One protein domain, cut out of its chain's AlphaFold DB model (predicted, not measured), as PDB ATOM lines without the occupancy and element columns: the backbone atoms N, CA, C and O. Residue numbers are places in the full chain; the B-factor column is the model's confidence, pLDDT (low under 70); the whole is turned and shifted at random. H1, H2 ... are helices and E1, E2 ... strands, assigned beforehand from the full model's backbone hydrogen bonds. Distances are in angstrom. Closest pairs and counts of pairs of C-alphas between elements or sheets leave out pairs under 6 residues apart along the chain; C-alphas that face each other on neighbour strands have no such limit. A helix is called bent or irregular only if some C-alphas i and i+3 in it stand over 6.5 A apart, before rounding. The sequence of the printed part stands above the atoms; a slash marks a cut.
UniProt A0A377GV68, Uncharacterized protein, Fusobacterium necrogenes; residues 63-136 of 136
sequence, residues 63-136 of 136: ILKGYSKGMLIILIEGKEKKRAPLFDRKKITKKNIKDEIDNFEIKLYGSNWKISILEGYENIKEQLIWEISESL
ATOM      1  N   ILE A  63     -52.361 -11.257  24.319       87.31
ATOM      2  CA  ILE A  63     -53.154 -12.155  25.160       87.31
ATOM      3  C   ILE A  63     -52.249 -12.798  26.207       87.31
ATOM      4  O   ILE A  63     -51.265 -13.472  25.881       87.31
ATOM      5  N   LEU A  64     -52.606 -12.645  27.477       87.50
ATOM      6  CA  LEU A  64     -52.007 -13.402  28.563       87.50
ATOM      7  C   LEU A  64     -52.651 -14.793  28.602       87.50
ATOM      8  O   LEU A  64     -53.857 -14.915  28.782       87.50
ATOM      9  N   LYS A  65     -51.852 -15.847  28.401       88.31
ATOM     10  CA  LYS A  65     -52.328 -17.244  28.361       88.31
ATOM     11  C   LYS A  65     -52.094 -18.018  29.647       88.31
ATOM     12  O   LYS A  65     -52.792 -18.993  29.893       88.31
ATOM     13  N   GLY A  66     -51.099 -17.639  30.442       86.94
ATOM     14  CA  GLY A  66     -50.827 -18.344  31.686       86.94
ATOM     15  C   GLY A  66     -49.570 -17.885  32.396       86.94
ATOM     16  O   GLY A  66     -48.866 -16.973  31.956       86.94
ATOM     17  N   TYR A  67     -49.276 -18.576  33.485       85.19
ATOM     18  CA  TYR A  67     -48.046 -18.456  34.246       85.19
ATOM     19  C   TYR A  67     -47.426 -19.842  34.385       85.19
ATOM     20  O   TYR A  67     -48.126 -20.847  34.424       85.19
ATOM     21  N   SER A  68     -46.102 -19.921  34.319       82.62
ATOM     22  CA  SER A  68     -45.400 -21.178  34.543       82.62
ATOM     23  C   SER A  68     -43.959 -20.913  34.939       82.62
ATOM     24  O   SER A  68     -43.238 -20.186  34.247       82.62
ATOM     25  N   LYS A  69     -43.513 -21.550  36.028       81.25
ATOM     26  CA  LYS A  69     -42.116 -21.522  36.501       81.25
ATOM     27  C   LYS A  69     -41.546 -20.102  36.621       81.25
ATOM     28  O   LYS A  69     -40.426 -19.839  36.185       81.25
ATOM     29  N   GLY A  70     -42.323 -19.166  37.160       81.81
ATOM     30  CA  GLY A  70     -41.856 -17.793  37.339       81.81
ATOM     31  C   GLY A  70     -42.012 -16.884  36.110       81.81
ATOM     32  O   GLY A  70     -41.615 -15.721  36.171       81.81
ATOM     33  N   MET A  71     -42.553 -17.382  34.991       88.00
ATOM     34  CA  MET A  71     -42.689 -16.637  33.734       88.00
ATOM     35  C   MET A  71     -44.137 -16.569  33.245       88.00
ATOM     36  O   MET A  71     -44.858 -17.561  33.257       88.00
ATOM     37  N   LEU A  72     -44.524 -15.402  32.733       87.75
ATOM     38  CA  LEU A  72     -45.780 -15.173  32.026       87.75
ATOM     39  C   LEU A  72     -45.693 -15.761  30.618       87.75
ATOM     40  O   LEU A  72     -44.725 -15.511  29.893       87.75
ATOM     41  N   ILE A  73     -46.708 -16.522  30.231       90.06
ATOM     42  CA  ILE A  73     -46.903 -17.033  28.877       90.06
ATOM     43  C   ILE A  73     -47.843 -16.064  28.175       90.06
ATOM     44  O   ILE A  73     -49.018 -15.959  28.523       90.06
ATOM     45  N   ILE A  74     -47.313 -15.352  27.191       90.44
ATOM     46  CA  ILE A  74     -48.045 -14.366  26.403       90.44
ATOM     47  C   ILE A  74     -48.102 -14.792  24.940       90.44
ATOM     48  O   ILE A  74     -47.154 -15.380  24.414       90.44
ATOM     49  N   LEU A  75     -49.202 -14.467  24.273       89.38
ATOM     50  CA  LEU A  75     -49.370 -14.627  22.838       89.38
ATOM     51  C   LEU A  75     -49.183 -13.263  22.175       89.38
ATOM     52  O   LEU A  75     -50.003 -12.367  22.343       89.38
ATOM     53  N   ILE A  76     -48.098 -13.114  21.418       87.19
ATOM     54  CA  ILE A  76     -47.849 -11.924  20.600       87.19
ATOM     55  C   ILE A  76     -47.995 -12.340  19.144       87.19
ATOM     56  O   ILE A  76     -47.218 -13.181  18.686       87.19
ATOM     57  N   GLU A  77     -48.959 -11.764  18.422       82.62
ATOM     58  CA  GLU A  77     -49.140 -11.987  16.974       82.62
ATOM     59  C   GLU A  77     -49.185 -13.489  16.608       82.62
ATOM     60  O   GLU A  77     -48.533 -13.954  15.671       82.62
ATOM     61  N   GLY A  78     -49.886 -14.292  17.416       81.25
ATOM     62  CA  GLY A  78     -50.010 -15.741  17.215       81.25
ATOM     63  C   GLY A  78     -48.792 -16.578  17.629       81.25
ATOM     64  O   GLY A  78     -48.825 -17.801  17.496       81.25
ATOM     65  N   LYS A  79     -47.728 -15.969  18.169       88.12
ATOM     66  CA  LYS A  79     -46.557 -16.679  18.708       88.12
ATOM     67  C   LYS A  79     -46.539 -16.641  20.228       88.12
ATOM     68  O   LYS A  79     -46.568 -15.573  20.838       88.12
ATOM     69  N   GLU A  80     -46.417 -17.812  20.840       89.62
ATOM     70  CA  GLU A  80     -46.254 -17.923  22.286       89.62
ATOM     71  C   GLU A  80     -44.836 -17.541  22.699       89.62
ATOM     72  O   GLU A  80     -43.841 -18.040  22.168       89.62
ATOM     73  N   LYS A  81     -44.736 -16.633  23.666       88.75
ATOM     74  CA  LYS A  81     -43.475 -16.208  24.261       88.75
ATOM     75  C   LYS A  81     -43.584 -16.239  25.772       88.75
ATOM     76  O   LYS A  81     -44.614 -15.912  26.348       88.75
ATOM     77  N   LYS A  82     -42.473 -16.591  26.413       90.75
ATOM     78  CA  LYS A  82     -42.323 -16.491  27.862       90.75
ATOM     79  C   LYS A  82     -41.646 -15.174  28.214       90.75
ATOM     80  O   LYS A  82     -40.670 -14.785  27.568       90.75
ATOM     81  N   ARG A  83     -42.160 -14.479  29.223       88.19
ATOM     82  CA  ARG A  83     -41.611 -13.215  29.722       88.19
ATOM     83  C   ARG A  83     -41.578 -13.218  31.238       88.19
ATOM     84  O   ARG A  83     -42.471 -13.750  31.886       88.19
ATOM     85  N   ALA A  84     -40.545 -12.604  31.800       87.81
ATOM     86  CA  ALA A  84     -40.468 -12.419  33.237       87.81
ATOM     87  C   ALA A  84     -41.408 -11.274  33.657       87.81
ATOM     88  O   ALA A  84     -41.334 -10.203  33.041       87.81
ATOM     89  N   PRO A  85     -42.260 -11.470  34.676       88.75
ATOM     90  CA  PRO A  85     -42.925 -10.357  35.334       88.75
ATOM     91  C   PRO A  85     -41.883  -9.497  36.067       88.75
ATOM     92  O   PRO A  85     -40.943 -10.006  36.681       88.75
ATOM     93  N   LEU A  86     -42.052  -8.185  35.987       89.25
ATOM     94  CA  LEU A  86     -41.247  -7.175  36.656       89.25
ATOM     95  C   LEU A  86     -42.050  -6.627  37.828       89.25
ATOM     96  O   LEU A  86     -43.145  -6.100  37.654       89.25
ATOM     97  N   PHE A  87     -41.505  -6.769  39.027       86.56
ATOM     98  CA  PHE A  87     -42.123  -6.270  40.245       86.56
ATOM     99  C   PHE A  87     -41.082  -6.098  41.350       86.56
ATOM    100  O   PHE A  87     -40.017  -6.725  41.333       86.56
ATOM    101  N   ASP A  88     -41.395  -5.266  42.343       83.75
ATOM    102  CA  ASP A  88     -40.532  -5.084  43.508       83.75
ATOM    103  C   ASP A  88     -40.729  -6.232  44.507       83.75
ATOM    104  O   ASP A  88     -41.693  -6.270  45.273       83.75
ATOM    105  N   ARG A  89     -39.773  -7.170  44.521       79.00
ATOM    106  CA  ARG A  89     -39.781  -8.333  45.423       79.00
ATOM    107  C   ARG A  89     -39.885  -7.958  46.902       79.00
ATOM    108  O   ARG A  89     -40.375  -8.765  47.677       79.00
ATOM    109  N   LYS A  90     -39.435  -6.765  47.312       80.62
ATOM    110  CA  LYS A  90     -39.475  -6.347  48.724       80.62
ATOM    111  C   LYS A  90     -40.875  -5.953  49.187       80.62
ATOM    112  O   LYS A  90     -41.151  -6.006  50.381       80.62
ATOM    113  N   LYS A  91     -41.738  -5.531  48.261       80.50
ATOM    114  CA  LYS A  91     -43.102  -5.074  48.565       80.50
ATOM    115  C   LYS A  91     -44.125  -6.201  48.553       80.50
ATOM    116  O   LYS A  91     -45.220  -6.047  49.093       80.50
ATOM    117  N   ILE A  92     -43.775  -7.334  47.952       80.88
ATOM    118  CA  ILE A  92     -44.706  -8.437  47.766       80.88
ATOM    119  C   ILE A  92     -44.559  -9.430  48.902       80.88
ATOM    120  O   ILE A  92     -43.494  -9.974  49.172       80.88
ATOM    121  N   THR A  93     -45.689  -9.686  49.544       81.38
ATOM    122  CA  THR A  93     -45.859 -10.714  50.563       81.38
ATOM    123  C   THR A  93     -47.128 -11.492  50.241       81.38
ATOM    124  O   THR A  93     -48.011 -10.969  49.559       81.38
ATOM    125  N   LYS A  94     -47.280 -12.712  50.776       79.12
ATOM    126  CA  LYS A  94     -48.489 -13.535  50.553       79.12
ATOM    127  C   LYS A  94     -49.793 -12.822  50.929       79.12
ATOM    128  O   LYS A  94     -50.833 -13.105  50.355       79.12
ATOM    129  N   LYS A  95     -49.738 -11.877  51.875       81.19
ATOM    130  CA  LYS A  95     -50.901 -11.091  52.312       81.19
ATOM    131  C   LYS A  95     -51.259  -9.953  51.351       81.19
ATOM    132  O   LYS A  95     -52.435  -9.659  51.215       81.19
ATOM    133  N   ASN A  96     -50.268  -9.335  50.702       84.50
ATOM    134  CA  ASN A  96     -50.447  -8.136  49.867       84.50
ATOM    135  C   ASN A  96     -50.501  -8.443  48.358       84.50
ATOM    136  O   ASN A  96     -50.690  -7.558  47.532       84.50
ATOM    137  N   ILE A  97     -50.297  -9.703  47.968       83.12
ATOM    138  CA  ILE A  97     -50.169 -10.073  46.557       83.12
ATOM    139  C   ILE A  97     -51.429  -9.774  45.739       83.12
ATOM    140  O   ILE A  97     -51.326  -9.381  44.583       83.12
ATOM    141  N   LYS A  98     -52.610  -9.919  46.347       83.06
ATOM    142  CA  LYS A  98     -53.896  -9.683  45.686       83.06
ATOM    143  C   LYS A  98     -54.069  -8.221  45.265       83.06
ATOM    144  O   LYS A  98     -54.684  -7.971  44.234       83.06
ATOM    145  N   ASP A  99     -53.493  -7.304  46.037       84.12
ATOM    146  CA  ASP A  99     -53.585  -5.865  45.801       84.12
ATOM    147  C   ASP A  99     -52.450  -5.375  44.886       84.12
ATOM    148  O   ASP A  99     -52.647  -4.495  44.052       84.12
ATOM    149  N   GLU A 100     -51.261  -5.977  44.986       85.19
ATOM    150  CA  GLU A 100     -50.082  -5.554  44.219       85.19
ATOM    151  C   GLU A 100     -49.966  -6.184  42.830       85.19
ATOM    152  O   GLU A 100     -49.180  -5.710  42.009       85.19
ATOM    153  N   ILE A 101     -50.721  -7.244  42.530       84.88
ATOM    154  CA  ILE A 101     -50.586  -7.952  41.252       84.88
ATOM    155  C   ILE A 101     -50.915  -7.072  40.040       84.88
ATOM    156  O   ILE A 101     -50.278  -7.190  38.996       84.88
ATOM    157  N   ASP A 102     -51.813  -6.101  40.207       85.00
ATOM    158  CA  ASP A 102     -52.158  -5.130  39.162       85.00
ATOM    159  C   ASP A 102     -50.989  -4.168  38.848       85.00
ATOM    160  O   ASP A 102     -50.960  -3.533  37.793       85.00
ATOM    161  N   ASN A 103     -49.994  -4.071  39.738       86.75
ATOM    162  CA  ASN A 103     -48.777  -3.281  39.537       86.75
ATOM    163  C   ASN A 103     -47.642  -4.067  38.882       86.75
ATOM    164  O   ASN A 103     -46.569  -3.505  38.663       86.75
ATOM    165  N   PHE A 104     -47.840  -5.348  38.573       88.44
ATOM    166  CA  PHE A 104     -46.810  -6.122  37.899       88.44
ATOM    167  C   PHE A 104     -46.659  -5.618  36.471       88.44
ATOM    168  O   PHE A 104     -47.635  -5.373  35.760       88.44
ATOM    169  N   GLU A 105     -45.413  -5.500  36.040       90.75
ATOM    170  CA  GLU A 105     -45.064  -5.006  34.721       90.75
ATOM    171  C   GLU A 105     -44.487  -6.118  33.848       90.75
ATOM    172  O   GLU A 105     -43.930  -7.111  34.313       90.75
ATOM    173  N   ILE A 106     -44.585  -5.939  32.542       90.44
ATOM    174  CA  ILE A 106     -43.978  -6.792  31.534       90.44
ATOM    175  C   ILE A 106     -43.342  -5.912  30.465       90.44
ATOM    176  O   ILE A 106     -43.889  -4.888  30.059       90.44
ATOM    177  N   LYS A 107     -42.163  -6.311  29.986       90.12
ATOM    178  CA  LYS A 107     -41.478  -5.578  28.922       90.12
ATOM    179  C   LYS A 107     -42.035  -5.976  27.553       90.12
ATOM    180  O   LYS A 107     -41.749  -7.077  27.068       90.12
ATOM    181  N   LEU A 108     -42.777  -5.068  26.919       87.06
ATOM    182  CA  LEU A 108     -43.359  -5.225  25.582       87.06
ATOM    183  C   LEU A 108     -43.000  -4.026  24.701       87.06
ATOM    184  O   LEU A 108     -43.021  -2.884  25.143       87.06
ATOM    185  N   TYR A 109     -42.630  -4.303  23.450       84.62
ATOM    186  CA  TYR A 109     -42.307  -3.286  22.438       84.62
ATOM    187  C   TYR A 109     -41.254  -2.234  22.851       84.62
ATOM    188  O   TYR A 109     -41.169  -1.178  22.248       84.62
ATOM    189  N   GLY A 110     -40.399  -2.544  23.835       81.06
ATOM    190  CA  GLY A 110     -39.350  -1.641  24.334       81.06
ATOM    191  C   GLY A 110     -39.701  -0.921  25.637       81.06
ATOM    192  O   GLY A 110     -38.782  -0.508  26.346       81.06
ATOM    193  N   SER A 111     -40.982  -0.904  26.003       85.25
ATOM    194  CA  SER A 111     -41.536  -0.230  27.180       85.25
ATOM    195  C   SER A 111     -42.036  -1.240  28.220       85.25
ATOM    196  O   SER A 111     -42.237  -2.423  27.923       85.25
ATOM    197  N   ASN A 112     -42.207  -0.788  29.460       90.50
ATOM    198  CA  ASN A 112     -42.837  -1.585  30.506       90.50
ATOM    199  C   ASN A 112     -44.334  -1.291  30.525       90.50
ATOM    200  O   ASN A 112     -44.738  -0.132  30.588       90.50
ATOM    201  N   TRP A 113     -45.139  -2.343  30.505       89.38
ATOM    202  CA  TRP A 113     -46.591  -2.253  30.541       89.38
ATOM    203  C   TRP A 113     -47.122  -3.050  31.714       89.38
ATOM    204  O   TRP A 113     -46.588  -4.112  32.026       89.38
ATOM    205  N   LYS A 114     -48.180  -2.561  32.355       90.12
ATOM    206  CA  LYS A 114     -48.843  -3.317  33.416       90.12
ATOM    207  C   LYS A 114     -49.517  -4.549  32.833       90.12
ATOM    208  O   LYS A 114     -50.159  -4.462  31.787       90.12
ATOM    209  N   ILE A 115     -49.428  -5.677  33.534       87.94
ATOM    210  CA  ILE A 115     -50.098  -6.912  33.106       87.94
ATOM    211  C   ILE A 115     -51.623  -6.765  33.082       87.94
ATOM    212  O   ILE A 115     -52.280  -7.464  32.323       87.94
ATOM    213  N   SER A 116     -52.166  -5.811  33.844       86.50
ATOM    214  CA  SER A 116     -53.593  -5.489  33.878       86.50
ATOM    215  C   SER A 116     -54.151  -4.953  32.556       86.50
ATOM    216  O   SER A 116     -55.362  -4.915  32.387       86.50
ATOM    217  N   ILE A 117     -53.287  -4.481  31.651       87.12
ATOM    218  CA  ILE A 117     -53.680  -3.961  30.331       87.12
ATOM    219  C   ILE A 117     -53.839  -5.106  29.317       87.12
ATOM    220  O   ILE A 117     -54.505  -4.938  28.302       87.12
ATOM    221  N   LEU A 118     -53.230  -6.264  29.587       87.62
ATOM    222  CA  LEU A 118     -53.225  -7.398  28.668       87.62
ATOM    223  C   LEU A 118     -54.601  -8.058  28.599       87.62
ATOM    224  O   LEU A 118     -55.266  -8.268  29.619       87.62
ATOM    225  N   GLU A 119     -54.983  -8.481  27.400       87.06
ATOM    226  CA  GLU A 119     -56.204  -9.246  27.200       87.06
ATOM    227  C   GLU A 119     -56.113 -10.612  27.907       87.06
ATOM    228  O   GLU A 119     -55.093 -11.304  27.862       87.06
ATOM    229  N   GLY A 120     -57.183 -11.006  28.601       84.75
ATOM    230  CA  GLY A 120     -57.236 -12.266  29.351       84.75
ATOM    231  C   GLY A 120     -56.624 -12.215  30.756       84.75
ATOM    232  O   GLY A 120     -56.671 -13.222  31.461       84.75
ATOM    233  N   TYR A 121     -56.113 -11.062  31.205       86.88
ATOM    234  CA  TYR A 121     -55.590 -10.903  32.565       86.88
ATOM    235  C   TYR A 121     -56.606 -11.283  33.652       86.88
ATOM    236  O   TYR A 121     -56.268 -12.046  34.554       86.88
ATOM    237  N   GLU A 122     -57.854 -10.815  33.552       84.50
ATOM    238  CA  GLU A 122     -58.896 -11.094  34.553       84.50
ATOM    239  C   GLU A 122     -59.151 -12.596  34.732       84.50
ATOM    240  O   GLU A 122     -59.309 -13.062  35.858       84.50
ATOM    241  N   ASN A 123     -59.082 -13.367  33.643       85.88
ATOM    242  CA  ASN A 123     -59.313 -14.813  33.665       85.88
ATOM    243  C   ASN A 123     -58.193 -15.578  34.383       85.88
ATOM    244  O   ASN A 123     -58.424 -16.648  34.935       85.88
ATOM    245  N   ILE A 124     -56.969 -15.046  34.357       85.25
ATOM    246  CA  ILE A 124     -55.767 -15.719  34.874       85.25
ATOM    247  C   ILE A 124     -55.332 -15.117  36.215       85.25
ATOM    248  O   ILE A 124     -54.497 -15.691  36.911       85.25
ATOM    249  N   LYS A 125     -55.916 -13.987  36.629       86.06
ATOM    250  CA  LYS A 125     -55.557 -13.265  37.856       86.06
ATOM    251  C   LYS A 125     -55.534 -14.176  39.085       86.06
ATOM    252  O   LYS A 125     -54.569 -14.141  39.843       86.06
ATOM    253  N   GLU A 126     -56.545 -15.023  39.265       84.81
ATOM    254  CA  GLU A 126     -56.607 -15.950  40.404       84.81
ATOM    255  C   GLU A 126     -55.516 -17.025  40.349       84.81
ATOM    256  O   GLU A 126     -54.843 -17.269  41.352       84.81
ATOM    257  N   GLN A 127     -55.279 -17.611  39.170       84.88
ATOM    258  CA  GLN A 127     -54.209 -18.590  38.968       84.88
ATOM    259  C   GLN A 127     -52.831 -17.970  39.232       84.88
ATOM    260  O   GLN A 127     -51.993 -18.569  39.901       84.88
ATOM    261  N   LEU A 128     -52.607 -16.747  38.748       85.00
ATOM    262  CA  LEU A 128     -51.376 -15.996  38.971       85.00
ATOM    263  C   LEU A 128     -51.134 -15.728  40.455       85.00
ATOM    264  O   LEU A 128     -50.029 -15.957  40.943       85.00
ATOM    265  N   ILE A 129     -52.159 -15.264  41.176       85.88
ATOM    266  CA  ILE A 129     -52.077 -15.040  42.624       85.88
ATOM    267  C   ILE A 129     -51.676 -16.335  43.331       85.88
ATOM    268  O   ILE A 129     -50.789 -16.313  44.187       85.88
ATOM    269  N   TRP A 130     -52.309 -17.450  42.966       85.56
ATOM    270  CA  TRP A 130     -52.046 -18.745  43.579       85.56
ATOM    271  C   TRP A 130     -50.614 -19.231  43.312       85.56
ATOM    272  O   TRP A 130     -49.867 -19.453  44.264       85.56
ATOM    273  N   GLU A 131     -50.180 -19.293  42.047       83.75
ATOM    274  CA  GLU A 131     -48.837 -19.773  41.689       83.75
ATOM    275  C   GLU A 131     -47.722 -18.889  42.270       83.75
ATOM    276  O   GLU A 131     -46.696 -19.388  42.742       83.75
ATOM    277  N   ILE A 132     -47.902 -17.564  42.272       82.12
ATOM    278  CA  ILE A 132     -46.898 -16.657  42.840       82.12
ATOM    279  C   ILE A 132     -46.881 -16.768  44.374       82.12
ATOM    280  O   ILE A 132     -45.808 -16.707  44.971       82.12
ATOM    281  N   SER A 133     -48.033 -16.983  45.020       81.25
ATOM    282  CA  SER A 133     -48.112 -17.221  46.469       81.25
ATOM    283  C   SER A 133     -47.473 -18.548  46.896       81.25
ATOM    284  O   SER A 133     -46.949 -18.636  48.011       81.25
ATOM    285  N   GLU A 134     -47.505 -19.582  46.052       82.12
ATOM    286  CA  GLU A 134     -46.751 -20.819  46.298       82.12
ATOM    287  C   GLU A 134     -45.243 -20.622  46.125       82.12
ATOM    288  O   GLU A 134     -44.459 -21.201  46.874       82.12
ATOM    289  N   SER A 135     -44.832 -19.787  45.166       74.12
ATOM    290  CA  SER A 135     -43.416 -19.541  44.873       74.12
ATOM    291  C   SER A 135     -42.724 -18.560  45.836       74.12
ATOM    292  O   SER A 135     -41.494 -18.455  45.782       74.12
ATOM    293  N   LEU A 136     -43.482 -17.812  46.646       71.75
ATOM    294  CA  LEU A 136     -43.001 -16.891  47.694       71.75
ATOM    295  C   LEU A 136     -42.781 -17.601  49.031       71.75
ATOM    296  O   LEU A 136     -41.845 -17.191  49.747       71.75
TER     297      LEU A 136
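Overview. This is residues 63 to 136 of the 136 residues of an uncharacterized protein of Fusobacterium necrogenes (UniProt A0A377GV68). A small three-strand sheet, E1 E2 E3, has the long helix H2 lying along its edge strand E1, and the short helix H1 packs on the later part of H2. The hairpin E4 E5 follows H1, and a long unnamed stretch, residues 84 to 96, links the sheet to H1. The printed part has 74 residues with two named helices and five named strands, in the order E1 E2 E3 H1 E4 E5 H2; both sheets are antiparallel and the class is mixed. It is compact, with a radius of gyration of the C-alphas of 11.6 A, yet elongated, spanning 35 by 22 by 20 A.

Arrangement. E1, residues 63 to 68, E2, residues 71 to 76, and E3, residues 79 to 83, form a meander, each strand the antiparallel neighbour of the one before. N 65 and O 73 are 2.8 A apart, and N 74 and O 81 2.9 A, within hydrogen-bond range. H2, residues 121 to 135, is on this sheet over E1, at a height of 8.6 A; it runs along the strands, at 15 degrees to E1 on the local plane. The closest C-alphas of E1 and H2, Leu 64 and Tyr 121, are 5.9 A apart. H1, residues 97 to 103, touches H2 at its residues 129 to 133 alone, closest at the C-alphas of Lys 98 and Ile 129, 6.4 A, with a steep tilt of 58 degrees, opposite ways. E4, residues 105 to 108, and E5, residues 111 to 114, form a hairpin, with N 106 and O 113 2.8 A apart. E4 is apart from E1, E2 and H2. O i to N i+4 pairs are within range in 9 of 11 for H2 and 1 of 3 for H1, where 2 of 4 O i to N i+3 pairs are.

Along the chain. E1 begins at C-alpha 63 (-53.154, -12.155, 25.160) and is 15.2 A long; E2 is 14.9 A and E3 12.6 A. H2 ends at C-alpha 135 (-43.416, -19.541, 44.873) and is 19.3 A long; it is irregular, C-alphas 123 and 126 being 7.4 A apart. H1 is only just irregular, with C-alphas 99 and 102 6.8 A apart.

Size, cuts and confidence. The C-alphas farthest apart, Gly 78 and Lys 95, are 35.4 A apart. The link from E3 to H1 is long, and the printed part has no cut. No printed residue is under 70 in pLDDT.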